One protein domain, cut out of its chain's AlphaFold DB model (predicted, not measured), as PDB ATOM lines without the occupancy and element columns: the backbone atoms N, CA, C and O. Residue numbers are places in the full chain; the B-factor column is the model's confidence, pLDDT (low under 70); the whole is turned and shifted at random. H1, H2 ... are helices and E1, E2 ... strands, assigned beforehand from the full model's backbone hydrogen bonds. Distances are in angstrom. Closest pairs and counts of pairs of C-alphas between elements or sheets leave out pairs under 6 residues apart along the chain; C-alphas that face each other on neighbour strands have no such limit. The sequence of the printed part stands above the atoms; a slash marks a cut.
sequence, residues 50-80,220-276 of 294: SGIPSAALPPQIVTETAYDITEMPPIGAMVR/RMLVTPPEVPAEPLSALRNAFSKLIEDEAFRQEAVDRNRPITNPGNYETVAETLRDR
ATOM      1  N   SER A  50      42.467  22.955 -11.023       62.34
ATOM      2  CA  SER A  50      41.704  23.813 -10.111       62.34
ATOM      3  C   SER A  50      40.691  22.960  -9.353       62.34
ATOM      4  O   SER A  50      39.945  22.216  -9.985       62.34
ATOM      5  N   GLY A  51      40.614  23.102  -8.030       65.31
ATOM      6  CA  GLY A  51      39.651  22.371  -7.199       65.31
ATOM      7  C   GLY A  51      38.997  23.248  -6.133       65.31
ATOM      8  O   GLY A  51      39.480  24.340  -5.842       65.31
ATOM      9  N   ILE A  52      37.887  22.759  -5.572       80.25
ATOM     10  CA  ILE A  52      37.178  23.348  -4.427       80.25
ATOM     11  C   ILE A  52      37.003  22.233  -3.391       80.25
ATOM     12  O   ILE A  52      36.379  21.228  -3.735       80.25
ATOM     13  N   PRO A  53      37.511  22.359  -2.149       83.88
ATOM     14  CA  PRO A  53      37.487  21.245  -1.199       83.88
ATOM     15  C   PRO A  53      36.078  20.693  -0.931       83.88
ATOM     16  O   PRO A  53      35.893  19.481  -0.950       83.88
ATOM     17  N   SER A  54      35.070  21.562  -0.790       83.12
ATOM     18  CA  SER A  54      33.665  21.174  -0.569       83.12
ATOM     19  C   SER A  54      32.991  20.490  -1.768       83.12
ATOM     20  O   SER A  54      31.905  19.945  -1.619       83.12
ATOM     21  N   ALA A  55      33.618  20.476  -2.948       85.12
ATOM     22  CA  ALA A  55      33.154  19.696  -4.100       85.12
ATOM     23  C   ALA A  55      34.037  18.470  -4.372       85.12
ATOM     24  O   ALA A  55      33.539  17.438  -4.802       85.12
ATOM     25  N   ALA A  56      35.347  18.574  -4.134       86.38
ATOM     26  CA  ALA A  56      36.302  17.530  -4.490       86.38
ATOM     27  C   ALA A  56      36.404  16.410  -3.443       86.38
ATOM     28  O   ALA A  56      36.543  15.251  -3.825       86.38
ATOM     29  N   LEU A  57      36.339  16.754  -2.149       90.75
ATOM     30  CA  LEU A  57      36.523  15.803  -1.046       90.75
ATOM     31  C   LEU A  57      35.303  14.904  -0.788       90.75
ATOM     32  O   LEU A  57      35.507  13.700  -0.669       90.75
ATOM     33  N   PRO A  58      34.052  15.409  -0.711       90.75
ATOM     34  CA  PRO A  58      32.915  14.556  -0.356       90.75
ATOM     35  C   PRO A  58      32.751  13.332  -1.269       90.75
ATOM     36  O   PRO A  58      32.666  12.232  -0.729       90.75
ATOM     37  N   PRO A  59      32.810  13.453  -2.616       87.31
ATOM     38  CA  PRO A  59      32.750  12.285  -3.492       87.31
ATOM     39  C   PRO A  59      33.901  11.299  -3.251       87.31
ATOM     40  O   PRO A  59      33.667  10.097  -3.221       87.31
ATOM     41  N   GLN A  60      35.128  11.786  -3.028       89.75
ATOM     42  CA  GLN A  60      36.302  10.945  -2.754       89.75
ATOM     43  C   GLN A  60      36.163  10.141  -1.448       89.75
ATOM     44  O   GLN A  60      36.687   9.039  -1.339       89.75
ATOM     45  N   ILE A  61      35.468  10.685  -0.446       88.44
ATOM     46  CA  ILE A  61      35.324  10.065   0.881       88.44
ATOM     47  C   ILE A  61      34.351   8.879   0.869       88.44
ATOM     48  O   ILE A  61      34.496   7.954   1.679       88.44
ATOM     49  N   VAL A  62      33.346   8.924  -0.008       88.25
ATOM     50  CA  VAL A  62      32.208   7.988   0.004       88.25
ATOM     51  C   VAL A  62      32.096   7.136  -1.256       88.25
ATOM     52  O   VAL A  62      31.382   6.138  -1.253       88.25
ATOM     53  N   THR A  63      32.826   7.479  -2.319       85.75
ATOM     54  CA  THR A  63      32.863   6.712  -3.570       85.75
ATOM     55  C   THR A  63      34.294   6.379  -3.977       85.75
ATOM     56  O   THR A  63      35.238   7.097  -3.642       85.75
ATOM     57  N   GLU A  64      34.470   5.298  -4.739       85.12
ATOM     58  CA  GLU A  64      35.751   5.022  -5.388       85.12
ATOM     59  C   GLU A  64      35.982   6.030  -6.520       85.12
ATOM     60  O   GLU A  64      35.288   6.030  -7.540       85.12
ATOM     61  N   THR A  65      36.979   6.894  -6.347       84.62
ATOM     62  CA  THR A  65      37.376   7.889  -7.346       84.62
ATOM     63  C   THR A  65      38.763   7.570  -7.897       84.62
ATOM     64  O   THR A  65      39.598   6.948  -7.245       84.62
ATOM     65  N   ALA A  66      39.027   7.981  -9.138       85.50
ATOM     66  CA  ALA A  66      40.313   7.743  -9.801       85.50
ATOM     67  C   ALA A  66      41.405   8.756  -9.404       85.50
ATOM     68  O   ALA A  66      42.422   8.860 -10.093       85.50
ATOM     69  N   TYR A  67      41.161   9.563  -8.372       85.44
ATOM     70  CA  TYR A  67      42.050  10.619  -7.914       85.44
ATOM     71  C   TYR A  67      41.979  10.744  -6.390       85.44
ATOM     72  O   TYR A  67      40.926  10.517  -5.809       85.44
ATOM     73  N   ASP A  68      43.075  11.174  -5.770       88.50
ATOM     74  CA  ASP A  68      43.086  11.635  -4.384       88.50
ATOM     75  C   ASP A  68      43.642  13.060  -4.348       88.50
ATOM     76  O   ASP A  68      44.798  13.305  -4.694       88.50
ATOM     77  N   ILE A  69      42.806  14.027  -3.969       89.00
ATOM     78  CA  ILE A  69      43.219  15.432  -3.926       89.00
ATOM     79  C   ILE A  69      44.180  15.737  -2.772       89.00
ATOM     80  O   ILE A  69      44.886  16.742  -2.820       89.00
ATOM     81  N   THR A  70      44.242  14.879  -1.754       89.88
ATOM     82  CA  THR A  70      45.185  14.998  -0.635       89.88
ATOM     83  C   THR A  70      46.601  14.560  -1.024       89.88
ATOM     84  O   THR A  70      47.571  15.017  -0.422       89.88
ATOM     85  N   GLU A  71      46.737  13.767  -2.092       91.62
ATOM     86  CA  GLU A  71      48.022  13.375  -2.687       91.62
ATOM     87  C   GLU A  71      48.537  14.383  -3.729       91.62
ATOM     88  O   GLU A  71      49.675  14.284  -4.191       91.62
ATOM     89  N   MET A  72      47.717  15.368  -4.113       92.94
ATOM     90  CA  MET A  72      48.061  16.384  -5.108       92.94
ATOM     91  C   MET A  72      48.785  17.570  -4.456       92.94
ATOM     92  O   MET A  72      48.161  18.332  -3.711       92.94
ATOM     93  N   PRO A  73      50.081  17.813  -4.745       95.19
ATOM     94  CA  PRO A  73      50.811  18.899  -4.105       95.19
ATOM     95  C   PRO A  73      50.210  20.267  -4.471       95.19
ATOM     96  O   PRO A  73      50.101  20.583  -5.666       95.19
ATOM     97  N   PRO A  74      49.863  21.114  -3.483       95.94
ATOM     98  CA  PRO A  74      49.282  22.419  -3.756       95.94
ATOM     99  C   PRO A  74      50.324  23.425  -4.247       95.94
ATOM    100  O   PRO A  74      51.505  23.380  -3.875       95.94
ATOM    101  N   ILE A  75      49.846  24.355  -5.074       96.94
ATOM    102  CA  ILE A  75      50.553  25.562  -5.517       96.94
ATOM    103  C   ILE A  75      50.095  26.765  -4.681       96.94
ATOM    104  O   ILE A  75      50.929  27.547  -4.235       96.94
ATOM    105  N   GLY A  76      48.785  26.896  -4.454       95.81
ATOM    106  CA  GLY A  76      48.174  27.990  -3.697       95.81
ATOM    107  C   GLY A  76      46.697  28.182  -4.055       95.81
ATOM    108  O   GLY A  76      46.122  27.374  -4.784       95.81
ATOM    109  N   ALA A  77      46.068  29.234  -3.539       94.50
ATOM    110  CA  ALA A  77      44.671  29.580  -3.797       94.50
ATOM    111  C   ALA A  77      44.524  31.063  -4.141       94.50
ATOM    112  O   ALA A  77      45.068  31.920  -3.452       94.50
ATOM    113  N   MET A  78      43.777  31.362  -5.205       91.56
ATOM    114  CA  MET A  78      43.524  32.746  -5.644       91.56
ATOM    115  C   MET A  78      42.334  33.387  -4.927       91.56
ATOM    116  O   MET A  78      42.250  34.603  -4.828       91.56
ATOM    117  N   VAL A  79      41.382  32.561  -4.500       89.19
ATOM    118  CA  VAL A  79      40.127  33.002  -3.890       89.19
ATOM    119  C   VAL A  79      39.872  32.126  -2.679       89.19
ATOM    120  O   VAL A  79      39.835  30.899  -2.823       89.19
ATOM    121  N   ARG A  80      39.687  32.753  -1.519       91.81
ATOM    122  CA  ARG A  80      39.188  32.127  -0.291       91.81
ATOM    123  C   ARG A  80      38.052  32.973   0.277       91.81
ATOM    124  O   ARG A  80      38.237  33.730   1.231       91.81
ATOM    125  N   ARG A 220      39.314  28.418  -4.188       89.75
ATOM    126  CA  ARG A 220      39.761  28.125  -5.552       89.75
ATOM    127  C   ARG A 220      41.257  27.858  -5.527       89.75
ATOM    128  O   ARG A 220      42.065  28.772  -5.711       89.75
ATOM    129  N   MET A 221      41.597  26.606  -5.252       91.00
ATOM    130  CA  MET A 221      42.978  26.141  -5.160       91.00
ATOM    131  C   MET A 221      43.501  25.648  -6.503       91.00
ATOM    132  O   MET A 221      42.748  25.130  -7.327       91.00
ATOM    133  N   LEU A 222      44.808  25.784  -6.671       93.81
ATOM    134  CA  LEU A 222      45.613  25.224  -7.740       93.81
ATOM    135  C   LEU A 222      46.487  24.117  -7.152       93.81
ATOM    136  O   LEU A 222      47.255  24.352  -6.216       93.81
ATOM    137  N   VAL A 223      46.378  22.916  -7.713       93.44
ATOM    138  CA  VAL A 223      47.180  21.748  -7.328       93.44
ATOM    139  C   VAL A 223      47.899  21.170  -8.541       93.44
ATOM    140  O   VAL A 223      47.536  21.437  -9.691       93.44
ATOM    141  N   THR A 224      48.948  20.400  -8.292       93.75
ATOM    142  CA  THR A 224      49.684  19.652  -9.317       93.75
ATOM    143  C   THR A 224      49.283  18.175  -9.305       93.75
ATOM    144  O   THR A 224      48.690  17.726  -8.326       93.75
ATOM    145  N   PRO A 225      49.584  17.395 -10.359       92.00
ATOM    146  CA  PRO A 225      49.466  15.946 -10.286       92.00
ATOM    147  C   PRO A 225      50.336  15.378  -9.151       92.00
ATOM    148  O   PRO A 225      51.324  16.016  -8.769       92.00
ATOM    149  N   PRO A 226      50.022  14.179  -8.639       91.00
ATOM    150  CA  PRO A 226      50.907  13.482  -7.714       91.00
ATOM    151  C   PRO A 226      52.314  13.304  -8.302       91.00
ATOM    152  O   PRO A 226      52.497  13.282  -9.522       91.00
ATOM    153  N   GLU A 227      53.308  13.174  -7.422       91.00
ATOM    154  CA  GLU A 227      54.698  12.829  -7.777       91.00
ATOM    155  C   GLU A 227      55.429  13.832  -8.696       91.00
ATOM    156  O   GLU A 227      56.444  13.504  -9.316       91.00
ATOM    157  N   VAL A 228      54.964  15.084  -8.778       92.75
ATOM    158  CA  VAL A 228      55.682  16.127  -9.526       92.75
ATOM    159  C   VAL A 228      57.070  16.380  -8.914       92.75
ATOM    160  O   VAL A 228      57.173  16.571  -7.698       92.75
ATOM    161  N   PRO A 229      58.152  16.437  -9.725       95.00
ATOM    162  CA  PRO A 229      59.495  16.676  -9.209       95.00
ATOM    163  C   PRO A 229      59.621  18.013  -8.462       95.00
ATOM    164  O   PRO A 229      58.992  19.014  -8.816       95.00
ATOM    165  N   ALA A 230      60.485  18.036  -7.442       94.75
ATOM    166  CA  ALA A 230      60.606  19.159  -6.509       94.75
ATOM    167  C   ALA A 230      60.949  20.499  -7.184       94.75
ATOM    168  O   ALA A 230      60.414  21.536  -6.797       94.75
ATOM    169  N   GLU A 231      61.816  20.486  -8.199       96.00
ATOM    170  CA  GLU A 231      62.232  21.698  -8.915       96.00
ATOM    171  C   GLU A 231      61.062  22.350  -9.690       96.00
ATOM    172  O   GLU A 231      60.748  23.507  -9.395       96.00
ATOM    173  N   PRO A 232      60.342  21.650 -10.596       95.69
ATOM    174  CA  PRO A 232      59.114  22.163 -11.209       95.69
ATOM    175  C   PRO A 232      58.064  22.647 -10.204       95.69
ATOM    176  O   PRO A 232      57.474  23.709 -10.400       95.69
ATOM    177  N   LEU A 233      57.836  21.906  -9.114       95.81
ATOM    178  CA  LEU A 233      56.868  22.297  -8.087       95.81
ATOM    179  C   LEU A 233      57.271  23.607  -7.395       95.81
ATOM    180  O   LEU A 233      56.438  24.497  -7.211       95.81
ATOM    181  N   SER A 234      58.551  23.752  -7.046       96.94
ATOM    182  CA  SER A 234      59.088  24.986  -6.468       96.94
ATOM    183  C   SER A 234      58.968  26.159  -7.443       96.94
ATOM    184  O   SER A 234      58.526  27.241  -7.053       96.94
ATOM    185  N   ALA A 235      59.272  25.945  -8.727       97.06
ATOM    186  CA  ALA A 235      59.115  26.965  -9.757       97.06
ATOM    187  C   ALA A 235      57.655  27.436  -9.892       97.06
ATOM    188  O   ALA A 235      57.413  28.641  -9.955       97.06
ATOM    189  N   LEU A 236      56.684  26.513  -9.871       96.81
ATOM    190  CA  LEU A 236      55.252  26.837  -9.925       96.81
ATOM    191  C   LEU A 236      54.785  27.631  -8.700       96.81
ATOM    192  O   LEU A 236      54.085  28.627  -8.861       96.81
ATOM    193  N   ARG A 237      55.203  27.236  -7.491       97.06
ATOM    194  CA  ARG A 237      54.893  27.968  -6.251       97.06
ATOM    195  C   ARG A 237      55.463  29.382  -6.279       97.06
ATOM    196  O   ARG A 237      54.736  30.338  -6.037       97.06
ATOM    197  N   ASN A 238      56.727  29.529  -6.674       97.19
ATOM    198  CA  ASN A 238      57.375  30.834  -6.788       97.19
ATOM    199  C   ASN A 238      56.702  31.728  -7.840       97.19
ATOM    200  O   ASN A 238      56.565  32.931  -7.630       97.19
ATOM    201  N   ALA A 239      56.296  31.158  -8.979       96.88
ATOM    202  CA  ALA A 239      55.567  31.889 -10.010       96.88
ATOM    203  C   ALA A 239      54.177  32.320  -9.519       96.88
ATOM    204  O   ALA A 239      53.781  33.460  -9.747       96.88
ATOM    205  N   PHE A 240      53.469  31.438  -8.811       95.94
ATOM    206  CA  PHE A 240      52.162  31.737  -8.238       95.94
ATOM    207  C   PHE A 240      52.227  32.866  -7.212       95.94
ATOM    208  O   PHE A 240      51.457  33.813  -7.335       95.94
ATOM    209  N   SER A 241      53.170  32.816  -6.262       95.19
ATOM    210  CA  SER A 241      53.347  33.877  -5.262       95.19
ATOM    211  C   SER A 241      53.574  35.242  -5.913       95.19
ATOM    212  O   SER A 241      52.940  36.217  -5.532       95.19
ATOM    213  N   LYS A 242      54.403  35.304  -6.964       96.06
ATOM    214  CA  LYS A 242      54.620  36.547  -7.720       96.06
ATOM    215  C   LYS A 242      53.366  37.015  -8.457       96.06
ATOM    216  O   LYS A 242      53.123  38.209  -8.524       96.06
ATOM    217  N   LEU A 243      52.585  36.090  -9.019       94.25
ATOM    218  CA  LEU A 243      51.368  36.410  -9.766       94.25
ATOM    219  C   LEU A 243      50.287  37.023  -8.866       94.25
ATOM    220  O   LEU A 243      49.660  37.999  -9.255       94.25
ATOM    221  N   ILE A 244      50.054  36.460  -7.677       93.19
ATOM    222  CA  ILE A 244      49.005  36.958  -6.768       93.19
ATOM    223  C   ILE A 244      49.350  38.314  -6.133       93.19
ATOM    224  O   ILE A 244      48.446  39.005  -5.668       93.19
ATOM    225  N   GLU A 245      50.631  38.688  -6.132       92.62
ATOM    226  CA  GLU A 245      51.145  39.991  -5.688       92.62
ATOM    227  C   GLU A 245      51.261  41.011  -6.838       92.62
ATOM    228  O   GLU A 245      51.533  42.185  -6.593       92.62
ATOM    229  N   ASP A 246      51.060  40.595  -8.094       96.19
ATOM    230  CA  ASP A 246      51.180  41.479  -9.251       96.19
ATOM    231  C   ASP A 246      49.958  42.404  -9.369       96.19
ATOM    232  O   ASP A 246      48.839  41.979  -9.658       96.19
ATOM    233  N   GLU A 247      50.174  43.701  -9.155       95.81
ATOM    234  CA  GLU A 247      49.094  44.696  -9.139       95.81
ATOM    235  C   GLU A 247      48.386  44.842 -10.496       95.81
ATOM    236  O   GLU A 247      47.178  45.076 -10.531       95.81
ATOM    237  N   ALA A 248      49.089  44.653 -11.619       96.19
ATOM    238  CA  ALA A 248      48.462  44.705 -12.940       96.19
ATOM    239  C   ALA A 248      47.498  43.526 -13.140       96.19
ATOM    240  O   ALA A 248      46.373  43.717 -13.607       96.19
ATOM    241  N   PHE A 249      47.897  42.325 -12.719       93.88
ATOM    242  CA  PHE A 249      47.044  41.143 -12.714       93.88
ATOM    243  C   PHE A 249      45.844  41.309 -11.777       93.88
ATOM    244  O   PHE A 249      44.718  40.988 -12.162       93.88
ATOM    245  N   ARG A 250      46.046  41.846 -10.568       92.69
ATOM    246  CA  ARG A 250      44.952  42.109  -9.617       92.69
ATOM    247  C   ARG A 250      43.949  43.115 -10.175       92.69
ATOM    248  O   ARG A 250      42.746  42.875 -10.071       92.69
ATOM    249  N   GLN A 251      44.423  44.188 -10.807       93.19
ATOM    250  CA  GLN A 251      43.550  45.171 -11.446       93.19
ATOM    251  C   GLN A 251      42.772  44.555 -12.615       93.19
ATOM    252  O   GLN A 251      41.555  44.707 -12.682       93.19
ATOM    253  N   GLU A 252      43.431  43.785 -13.485       93.94
ATOM    254  CA  GLU A 252      42.744  43.079 -14.572       93.94
ATOM    255  C   GLU A 252      41.676  42.108 -14.036       93.94
ATOM    256  O   GLU A 252      40.587  41.981 -14.603       93.94
ATOM    257  N   ALA A 253      41.964  41.424 -12.929       89.88
ATOM    258  CA  ALA A 253      41.034  40.512 -12.279       89.88
ATOM    259  C   ALA A 253      39.782  41.248 -11.760       89.88
ATOM    260  O   ALA A 253      38.663  40.765 -11.957       89.88
ATOM    261  N   VAL A 254      39.948  42.438 -11.172       88.81
ATOM    262  CA  VAL A 254      38.840  43.323 -10.769       88.81
ATOM    263  C   VAL A 254      38.030  43.776 -11.984       88.81
ATOM    264  O   VAL A 254      36.813  43.594 -11.994       88.81
ATOM    265  N   ASP A 255      38.684  44.271 -13.038       89.62
ATOM    266  CA  ASP A 255      38.022  44.766 -14.255       89.62
ATOM    267  C   ASP A 255      37.179  43.676 -14.944       89.62
ATOM    268  O   ASP A 255      36.159  43.946 -15.583       89.62
ATOM    269  N   ARG A 256      37.583  42.410 -14.787       87.00
ATOM    270  CA  ARG A 256      36.870  41.228 -15.292       87.00
ATOM    271  C   ARG A 256      35.838  40.657 -14.313       87.00
ATOM    272  O   ARG A 256      35.326  39.564 -14.566       87.00
ATOM    273  N   ASN A 257      35.518  41.361 -13.225       80.94
ATOM    274  CA  ASN A 257      34.604  40.924 -12.162       80.94
ATOM    275  C   ASN A 257      35.001  39.576 -11.531       80.94
ATOM    276  O   ASN A 257      34.154  38.729 -11.235       80.94
ATOM    277  N   ARG A 258      36.306  39.343 -11.374       82.44
ATOM    278  CA  ARG A 258      36.893  38.133 -10.782       82.44
ATOM    279  C   ARG A 258      38.031  38.505  -9.829       82.44
ATOM    280  O   ARG A 258      39.155  38.064 -10.059       82.44
ATOM    281  N   PRO A 259      37.771  39.317  -8.793       84.94
ATOM    282  CA  PRO A 259      38.821  39.782  -7.897       84.94
ATOM    283  C   PRO A 259      39.568  38.613  -7.241       84.94
ATOM    284  O   PRO A 259      38.995  37.557  -6.965       84.94
ATOM    285  N   ILE A 260      40.863  38.819  -6.996       87.88
ATOM    286  CA  ILE A 260      41.684  37.942  -6.156       87.88
ATOM    287  C   ILE A 260      41.400  38.319  -4.703       87.88
ATOM    288  O   ILE A 260      41.708  39.438  -4.285       87.88
ATOM    289  N   THR A 261      40.810  37.407  -3.940       85.38
ATOM    290  CA  THR A 261      40.315  37.672  -2.585       85.38
ATOM    291  C   THR A 261      40.884  36.664  -1.595       85.38
ATOM    292  O   THR A 261      40.777  35.450  -1.780       85.38
ATOM    293  N   ASN A 262      41.518  37.174  -0.534       88.19
ATOM    294  CA  ASN A 262      42.132  36.365   0.524       88.19
ATOM    295  C   ASN A 262      43.002  35.206  -0.029       88.19
ATOM    296  O   ASN A 262      42.718  34.033   0.238       88.19
ATOM    297  N   PRO A 263      44.023  35.489  -0.865       91.81
ATOM    298  CA  PRO A 263      44.823  34.433  -1.469       91.81
ATOM    299  C   PRO A 263      45.554  33.607  -0.398       91.81
ATOM    300  O   PRO A 263      45.898  34.102   0.673       91.81
ATOM    301  N   GLY A 264      45.789  32.328  -0.688       92.94
ATOM    302  CA  GLY A 264      46.507  31.401   0.191       92.94
ATOM    303  C   GLY A 264      47.754  30.841  -0.484       92.94
ATOM    304  O   GLY A 264      47.722  30.502  -1.668       92.94
ATOM    305  N   ASN A 265      48.848  30.709   0.264       95.31
ATOM    306  CA  ASN A 265      50.034  29.979  -0.190       95.31
ATOM    307  C   ASN A 265      49.789  28.456  -0.177       95.31
ATOM    308  O   ASN A 265      48.717  27.976   0.205       95.31
ATOM    309  N   TYR A 266      50.777  27.681  -0.627       95.38
ATOM    310  CA  TYR A 266      50.637  26.229  -0.705       95.38
ATOM    311  C   TYR A 266      50.490  25.571   0.673       95.38
ATOM    312  O   TYR A 266      49.775  24.577   0.768       95.38
ATOM    313  N   GLU A 267      51.111  26.112   1.726       95.75
ATOM    314  CA  GLU A 267      50.968  25.611   3.097       95.75
ATOM    315  C   GLU A 267      49.526  25.754   3.586       95.75
ATOM    316  O   GLU A 267      48.922  24.766   3.996       95.75
ATOM    317  N   THR A 268      48.937  26.942   3.418       94.56
ATOM    318  CA  THR A 268      47.537  27.224   3.780       94.56
ATOM    319  C   THR A 268      46.579  26.248   3.094       94.56
ATOM    320  O   THR A 268      45.637  25.738   3.704       94.56
ATOM    321  N   VAL A 269      46.804  25.976   1.803       94.62
ATOM    322  CA  VAL A 269      45.972  25.033   1.043       94.62
ATOM    323  C   VAL A 269      46.192  23.595   1.514       94.62
ATOM    324  O   VAL A 269      45.217  22.860   1.646       94.62
ATOM    325  N   ALA A 270      47.438  23.194   1.792       94.56
ATOM    326  CA  ALA A 270      47.756  21.855   2.285       94.56
ATOM    327  C   ALA A 270      47.102  21.572   3.644       94.56
ATOM    328  O   ALA A 270      46.515  20.507   3.832       94.56
ATOM    329  N   GLU A 271      47.182  22.527   4.572       94.12
ATOM    330  CA  GLU A 271      46.523  22.460   5.880       94.12
ATOM    331  C   GLU A 271      45.010  22.361   5.711       94.12
ATOM    332  O   GLU A 271      44.397  21.416   6.198       94.12
ATOM    333  N   THR A 272      44.418  23.242   4.900       92.94
ATOM    334  CA  THR A 272      42.968  23.224   4.670       92.94
ATOM    335  C   THR A 272      42.483  21.898   4.077       92.94
ATOM    336  O   THR A 272      41.421  21.405   4.454       92.94
ATOM    337  N   LEU A 273      43.228  21.320   3.130       93.19
ATOM    338  CA  LEU A 273      42.881  20.029   2.537       93.19
ATOM    339  C   LEU A 273      42.936  18.901   3.559       93.19
ATOM    340  O   LEU A 273      42.009  18.097   3.602       93.19
ATOM    341  N   ARG A 274      43.987  18.860   4.384       92.62
ATOM    342  CA  ARG A 274      44.145  17.850   5.434       92.62
ATOM    343  C   ARG A 274      43.013  17.940   6.454       92.62
ATOM    344  O   ARG A 274      42.321  16.952   6.675       92.62
ATOM    345  N   ASP A 275      42.786  19.132   6.995       93.19
ATOM    346  CA  ASP A 275      41.797  19.360   8.048       93.19
ATOM    347  C   ASP A 275      40.383  19.057   7.544       93.19
ATOM    348  O   ASP A 275      39.583  18.418   8.226       93.19
ATOM    349  N   ARG A 276      40.058  19.473   6.311       94.25
ATOM    350  CA  ARG A 276      38.749  19.178   5.716       94.25
ATOM    351  C   ARG A 276      38.595  17.708   5.367       94.25
ATOM    352  O   ARG A 276      37.501  17.194   5.551       94.25
TER     353      ARG A 276
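AT A GLANCE: This is residues 50 to 80 and 220 to 276 of the 294 residues of an uncharacterized protein of Halobacteriales archaeon QS_8_65_32 (UniProt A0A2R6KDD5). A narrow antiparallel ribbon of two strands, E1 and E2, lies in the middle, with H4 packed over one face of it and the long helix H2 packed beside E1. H1 and H3 lie far from the ribbon's middle, near opposite ends of the longest axis, and residues 61 to 66 stick out beyond the ribbon at H1's end. The printed part has 88 residues with four named helices and two named strands, in the order H1 E1 E2 H2 H3 H4, and its class is mostly helix. It is compact, with a radius of gyration of the C-alphas of 14.0 A, and spans 42 by 31 by 20 A.

HOW THE PARTS SIT: H1, residues 53 to 62, follows residues 50 to 51, which make a short antiparallel pairing with residues 221 to 222 of E2, the strand of residues 220 to 223. E1, residues 74 to 80, is antiparallel to E2, at 174 degrees between their directions. N 75 and O 222 are 2.8 A apart, and N 220 and O 79 are 2.9 A apart, both within hydrogen-bond range. H2, residues 230 to 244, has 8 pairs of C-alphas within 8 A with E1, the closest being Ile 75 and Arg 237 at 5.0 A; H2 and E2 are near each other. H3, residues 247 to 255, is close to H2 but not clearly touching, at a steep tilt of 64 degrees, with the closest C-alphas, Leu 243 and Phe 249, 7.1 A apart. Residues 264 to 265 pair with residues 76 to 77 of E1, antiparallel, just before H4, residues 266 to 276. The closest C-alphas of E1 and H4, Gly 76 and Tyr 266, are 4.3 A apart. H1 and H4 only just touch, with 3 pairs of C-alphas within 8 A, the closest being Pro 53 and Leu 273 at 6.7 A. H1 and H3 are apart. In H2, H3 and H4 every O i to N i+4 pair is within hydrogen-bond range; in H1 3 of 6 are.

IN THESE COORDINATES: H1 begins at C-alpha 53, (37.487, 21.245, -1.199), and is 14.3 A long. E1 is 14.4 A long and E2 9.9 A. H2, the longest helix, runs 21.2 A from C-alpha 230 at (60.606, 19.159, -6.509). H3 is 12.2 A long, and H4 is 15.2 A long and ends at C-alpha 276, (38.749, 19.178, 5.716).

THE WHOLE: The two C-alphas farthest apart, those of Glu 64 and Ala 248, are 42.3 A apart. Residues 81 to 219 are not printed, and C-alphas 80 and 220 are 6.6 A apart across this cut. The link from H1 to E1, 11 residues, is long. The mean pLDDT of the printed part is 91.0, and residues 50 to 51 are under 70.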